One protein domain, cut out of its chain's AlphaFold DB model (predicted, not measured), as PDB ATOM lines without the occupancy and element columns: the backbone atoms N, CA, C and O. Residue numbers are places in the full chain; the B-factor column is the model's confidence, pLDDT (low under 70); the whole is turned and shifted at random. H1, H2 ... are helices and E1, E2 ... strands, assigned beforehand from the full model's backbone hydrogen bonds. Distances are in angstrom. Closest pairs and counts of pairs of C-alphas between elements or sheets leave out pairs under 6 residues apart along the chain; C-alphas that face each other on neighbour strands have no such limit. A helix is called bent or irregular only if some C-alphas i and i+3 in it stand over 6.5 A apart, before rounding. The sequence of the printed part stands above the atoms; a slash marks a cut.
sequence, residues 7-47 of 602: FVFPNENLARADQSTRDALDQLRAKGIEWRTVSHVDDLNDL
ATOM      1  N   PHE A   7     131.951 134.454 158.012       84.44
ATOM      2  CA  PHE A   7     130.518 134.462 157.716       84.44
ATOM      3  C   PHE A   7     129.799 135.550 158.523       84.44
ATOM      4  O   PHE A   7     129.783 135.499 159.754       84.44
ATOM      5  N   VAL A   8     129.191 136.529 157.845       88.44
ATOM      6  CA  VAL A   8     128.517 137.660 158.502       88.44
ATOM      7  C   VAL A   8     127.018 137.656 158.225       88.44
ATOM      8  O   VAL A   8     126.598 137.487 157.083       88.44
ATOM      9  N   PHE A   9     126.204 137.834 159.267       88.69
ATOM     10  CA  PHE A   9     124.743 137.830 159.158       88.69
ATOM     11  C   PHE A   9     124.067 138.755 160.191       88.69
ATOM     12  O   PHE A   9     124.693 139.127 161.183       88.69
ATOM     13  N   PRO A  10     122.791 139.145 159.988       92.38
ATOM     14  CA  PRO A  10     122.070 140.006 160.928       92.38
ATOM     15  C   PRO A  10     121.895 139.366 162.310       92.38
ATOM     16  O   PRO A  10     121.585 138.175 162.421       92.38
ATOM     17  N   ASN A  11     122.043 140.159 163.369       90.69
ATOM     18  CA  ASN A  11     121.900 139.701 164.754       90.69
ATOM     19  C   ASN A  11     120.489 139.164 165.062       90.69
ATOM     20  O   ASN A  11     120.322 138.224 165.841       90.69
ATOM     21  N   GLU A  12     119.462 139.684 164.388       86.69
ATOM     22  CA  GLU A  12     118.076 139.229 164.524       86.69
ATOM     23  C   GLU A  12     117.910 137.758 164.125       86.69
ATOM     24  O   GLU A  12     117.077 137.051 164.701       86.69
ATOM     25  N   ASN A  13     118.720 137.275 163.177       86.44
ATOM     26  CA  ASN A  13     118.688 135.880 162.749       86.44
ATOM     27  C   ASN A  13     119.248 134.956 163.836       86.44
ATOM     28  O   ASN A  13     118.699 133.879 164.046       86.44
ATOM     29  N   LEU A  14     120.274 135.386 164.582       88.50
ATOM     30  CA  LEU A  14     120.793 134.623 165.723       88.50
ATOM     31  C   LEU A  14     119.814 134.634 166.903       88.50
ATOM     32  O   LEU A  14     119.594 133.608 167.552       88.50
ATOM     33  N   ALA A  15     119.187 135.787 167.156       83.88
ATOM     34  CA  ALA A  15     118.197 135.938 168.217       83.88
ATOM     35  C   ALA A  15     116.995 134.996 168.021       83.88
ATOM     36  O   ALA A  15     116.473 134.457 168.997       83.88
ATOM     37  N   ARG A  16     116.597 134.756 166.764       84.00
ATOM     38  CA  ARG A  16     115.487 133.864 166.384       84.00
ATOM     39  C   ARG A  16     115.907 132.420 166.090       84.00
ATOM     40  O   ARG A  16     115.032 131.578 165.910       84.00
ATOM     41  N   ALA A  17     117.207 132.135 166.027       87.50
ATOM     42  CA  ALA A  17     117.720 130.802 165.740       87.50
ATOM     43  C   ALA A  17     117.392 129.819 166.872       87.50
ATOM     44  O   ALA A  17     117.552 130.143 168.054       87.50
ATOM     45  N   ASP A  18     116.975 128.610 166.494       86.50
ATOM     46  CA  ASP A  18     116.802 127.499 167.424       86.50
ATOM     47  C   ASP A  18     118.152 126.959 167.933       86.50
ATOM     48  O   ASP A  18     119.226 127.322 167.442       86.50
ATOM     49  N   GLN A  19     118.103 126.088 168.943       88.25
ATOM     50  CA  GLN A  19     119.313 125.535 169.557       88.25
ATOM     51  C   GLN A  19     120.165 124.751 168.546       88.25
ATOM     52  O   GLN A  19     121.384 124.883 168.549       88.25
ATOM     53  N   SER A  20     119.531 124.017 167.627       86.31
ATOM     54  CA  SER A  20     120.238 123.222 166.616       86.31
ATOM     55  C   SER A  20     121.076 124.085 165.667       86.31
ATOM     56  O   SER A  20     122.199 123.728 165.310       86.31
ATOM     57  N   THR A  21     120.560 125.262 165.311       85.38
ATOM     58  CA  THR A  21     121.236 126.230 164.448       85.38
ATOM     59  C   THR A  21     122.415 126.882 165.168       85.38
ATOM     60  O   THR A  21     123.471 127.082 164.567       85.38
ATOM     61  N   ARG A  22     122.273 127.179 166.465       87.44
ATOM     62  CA  ARG A  22     123.368 127.714 167.294       87.44
ATOM     63  C   ARG A  22     124.488 126.688 167.469       87.44
ATOM     64  O   ARG A  22     125.647 127.022 167.245       87.44
ATOM     65  N   ASP A  23     124.139 125.432 167.733       88.56
ATOM     66  CA  ASP A  23     125.111 124.341 167.854       88.56
ATOM     67  C   ASP A  23     125.862 124.108 166.526       88.56
ATOM     68  O   ASP A  23     127.071 123.860 166.516       88.56
ATOM     69  N   ALA A  24     125.176 124.232 165.383       86.69
ATOM     70  CA  ALA A  24     125.804 124.154 164.064       86.69
ATOM     71  C   ALA A  24     126.785 125.317 163.813       86.69
ATOM     72  O   ALA A  24     127.865 125.097 163.263       86.69
ATOM     73  N   LEU A  25     126.447 126.536 164.246       86.44
ATOM     74  CA  LEU A  25     127.344 127.695 164.180       86.44
ATOM     75  C   LEU A  25     128.592 127.500 165.057       86.44
ATOM     76  O   LEU A  25     129.705 127.810 164.625       86.44
ATOM     77  N   ASP A  26     128.455 126.922 166.248       87.50
ATOM     78  CA  ASP A  26     129.601 126.617 167.113       87.50
ATOM     79  C   ASP A  26     130.510 125.528 166.513       87.50
ATOM     80  O   ASP A  26     131.741 125.632 166.564       87.50
ATOM     81  N   GLN A  27     129.936 124.529 165.835       86.62
ATOM     82  CA  GLN A  27     130.711 123.533 165.085       86.62
ATOM     83  C   GLN A  27     131.495 124.136 163.910       86.62
ATOM     84  O   GLN A  27     132.550 123.608 163.549       86.62
ATOM     85  N   LEU A  28     131.008 125.222 163.301       82.88
ATOM     86  CA  LEU A  28     131.743 125.932 162.249       82.88
ATOM     87  C   LEU A  28     132.974 126.651 162.817       82.88
ATOM     88  O   LEU A  28     134.054 126.531 162.233       82.88
ATOM     89  N   ARG A  29     132.861 127.276 163.999       83.00
ATOM     90  CA  ARG A  29     134.021 127.851 164.711       83.00
ATOM     91  C   ARG A  29     135.075 126.799 165.030       83.00
ATOM     92  O   ARG A  29     136.254 127.024 164.773       83.00
ATOM     93  N   ALA A  30     134.662 125.619 165.497       81.62
ATOM     94  CA  ALA A  30     135.577 124.506 165.764       81.62
ATOM     95  C   ALA A  30     136.328 124.006 164.509       81.62
ATOM     96  O   ALA A  30     137.377 123.373 164.628       81.62
ATOM     97  N   LYS A  31     135.817 124.298 163.306       80.94
ATOM     98  CA  LYS A  31     136.435 123.964 162.010       80.94
ATOM     99  C   LYS A  31     137.250 125.117 161.406       80.94
ATOM    100  O   LYS A  31     137.650 125.023 160.248       80.94
ATOM    101  N   GLY A  32     137.496 126.191 162.164       78.75
ATOM    102  CA  GLY A  32     138.272 127.350 161.706       78.75
ATOM    103  C   GLY A  32     137.516 128.265 160.738       78.75
ATOM    104  O   GLY A  32     138.139 128.952 159.927       78.75
ATOM    105  N   ILE A  33     136.179 128.237 160.783       83.31
ATOM    106  CA  ILE A  33     135.308 129.165 160.055       83.31
ATOM    107  C   ILE A  33     134.783 130.174 161.069       83.31
ATOM    108  O   ILE A  33     134.014 129.830 161.970       83.31
ATOM    109  N   GLU A  34     135.221 131.419 160.931       85.94
ATOM    110  CA  GLU A  34     134.777 132.496 161.802       85.94
ATOM    111  C   GLU A  34     133.396 132.975 161.372       85.94
ATOM    112  O   GLU A  34     133.044 132.978 160.190       85.94
ATOM    113  N   TRP A  35     132.592 133.393 162.341       89.81
ATOM    114  CA  TRP A  35     131.319 134.024 162.050       89.81
ATOM    115  C   TRP A  35     131.019 135.135 163.040       89.81
ATOM    116  O   TRP A  35     131.364 135.052 164.228       89.81
ATOM    117  N   ARG A  36     130.345 136.164 162.530       87.88
ATOM    118  CA  ARG A  36     130.001 137.385 163.250       87.88
ATOM    119  C   ARG A  36     128.567 137.787 162.941       87.88
ATOM    120  O   ARG A  36     128.102 137.669 161.810       87.88
ATOM    121  N   THR A  37     127.880 138.298 163.951       90.62
ATOM    122  CA  THR A  37     126.602 138.982 163.769       90.62
ATOM    123  C   THR A  37     126.795 140.486 163.758       90.62
ATOM    124  O   THR A  37     127.611 141.002 164.522       90.62
ATOM    125  N   VAL A  38     126.013 141.188 162.945       90.94
ATOM    126  CA  VAL A  38     125.982 142.657 162.914       90.94
ATOM    127  C   VAL A  38     124.568 143.172 163.122       90.94
ATOM    128  O   VAL A  38     123.608 142.508 162.731       90.94
ATOM    129  N   SER A  39     124.443 144.325 163.777       86.00
ATOM    130  CA  SER A  39     123.139 144.963 164.002       86.00
ATOM    131  C   SER A  39     122.860 146.008 162.920       86.00
ATOM    132  O   SER A  39     121.718 146.178 162.503       86.00
ATOM    133  N   HIS A  40     123.909 146.654 162.402       83.00
ATOM    134  CA  HIS A  40     123.842 147.546 161.250       83.00
ATOM    135  C   HIS A  40     124.983 147.289 160.260       83.00
ATOM    136  O   HIS A  40     126.024 146.744 160.607       83.00
ATOM    137  N   VAL A  41     124.779 147.679 158.996       73.25
ATOM    138  CA  VAL A  41     125.781 147.503 157.925       73.25
ATOM    139  C   VAL A  41     127.064 148.290 158.219       73.25
ATOM    140  O   VAL A  41     128.146 147.823 157.881       73.25
ATOM    141  N   ASP A  42     126.960 149.419 158.924       76.75
ATOM    142  CA  ASP A  42     128.109 150.240 159.337       76.75
ATOM    143  C   ASP A  42     129.051 149.512 160.318       76.75
ATOM    144  O   ASP A  42     130.219 149.882 160.446       76.75
ATOM    145  N   ASP A  43     128.589 148.431 160.961       76.69
ATOM    146  CA  ASP A  43     129.416 147.583 161.828       76.69
ATOM    147  C   ASP A  43     130.457 146.768 161.034       76.69
ATOM    148  O   ASP A  43     131.303 146.125 161.652       76.69
ATOM    149  N   LEU A  44     130.386 146.755 159.693       81.81
ATOM    150  CA  LEU A  44     131.302 146.037 158.791       81.81
ATOM    151  C   LEU A  44     132.488 146.885 158.318       81.81
ATOM    152  O   LEU A  44     133.301 146.410 157.524       81.81
ATOM    153  N   ASN A  45     132.586 148.139 158.762       75.88
ATOM    154  CA  ASN A  45     133.641 149.053 158.321       75.88
ATOM    155  C   ASN A  45     135.055 148.553 158.676       75.88
ATOM    156  O   ASN A  45     136.004 148.870 157.967       75.88
ATOM    157  N   ASP A  46     135.195 147.714 159.706       75.06
ATOM    158  CA  ASP A  46     136.453 147.054 160.079       75.06
ATOM    159  C   ASP A  46     136.928 146.005 159.059       75.06
ATOM    160  O   ASP A  46     138.117 145.713 158.989       75.06
ATOM    161  N   LEU A  47     136.022 145.464 158.238       73.44
ATOM    162  CA  LEU A  47     136.335 144.485 157.189       73.44
ATOM    163  C   LEU A  47     136.628 145.132 155.829       73.44
ATOM    164  O   LEU A  47     137.100 144.455 154.915       73.44
TER     165      LEU A  47
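What this domain is: This is residues 7 to 47 of the 602 residues of an uncharacterized protein of Mesorhizobium plurifarium (UniProt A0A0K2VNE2). A flat, open frame: two short parallel strands, E1 and E2, run side by side near the middle, with the long helix H2 to one side of the pair, the short helix H3 to the other side, and the small helix H1 at the end of E1. From E1 the backbone turns through H1 into H2, comes back along E2 beside E1, and then turns out into H3; the helices have few contacts with one another. The printed part has 41 residues, with three named helices and two named strands in the order E1, H1, H2, E2, H3. The class is mixed, helices and strands, and the two-stranded sheet, in the order E1, E2, is parallel. The whole is only just loose, close to compact, with a radius of gyration of the C-alphas of 11.0 A and spans of 29 by 24 by 7 A.

How they stand to each other: E1, residues 7 to 10, and E2, residues 34 to 38, are parallel neighbours at 21 degrees. C-alphas 8 and 36 face each other at 5.0 A; N 7 and O 34 are 2.8 A apart and N 36 and O 7 are 2.9 A apart, both within hydrogen-bond range. With H1, residues 11 to 16, and H2, residues 19 to 30, these strands form a strand-helix-strand unit, two parallel strands with helices between them along the chain, and its crossover is right-handed. The closest C-alphas of H1 and E2, Asn 11 and Thr 37, are 4.9 A apart. H1 and H2 are close but not clearly touching, the closest C-alphas being Leu 14 and Arg 22 at 7.5 A. They run opposite ways at a steep tilt of 46 degrees. The closest C-alphas of H2 and E2, Arg 29 and Trp 35, are 7.2 A apart. For H3, residues 41 to 47, and E2 the closest are Val 38 and Leu 44 at 7.5 A. H3 is apart from E1, H1 and H2. In H1 and H2 every O i to N i+4 pair is within hydrogen-bond range; in H3 0 of 3 are, beside 3 of 4 O i to N i+3 pairs.

Where its parts are: E1 begins at C-alpha 7, (130.518, 134.462, 157.716), and measures 10.6 A. H1 measures 8.8 A. H2, the longest helix, runs 16.7 A from C-alpha 19 at (119.313, 125.535, 169.557). E2 measures 13.5 A. H3 measures 11.0 A and ends at C-alpha 47, (136.335, 144.485, 157.189); it is irregular, with C-alphas 43 and 46 being 7.3 A apart.

The domain as a whole: The two C-alphas farthest apart, of Ser 20 and Asn 45, are 30.3 A apart. The printed part has no cut, and its four links are tight. Residues 16 to 21, of which 19 to 21 belong to H2, stand free. The mean pLDDT of the printed part is 84.6, that of H3 is 76, and no printed residue is under 70.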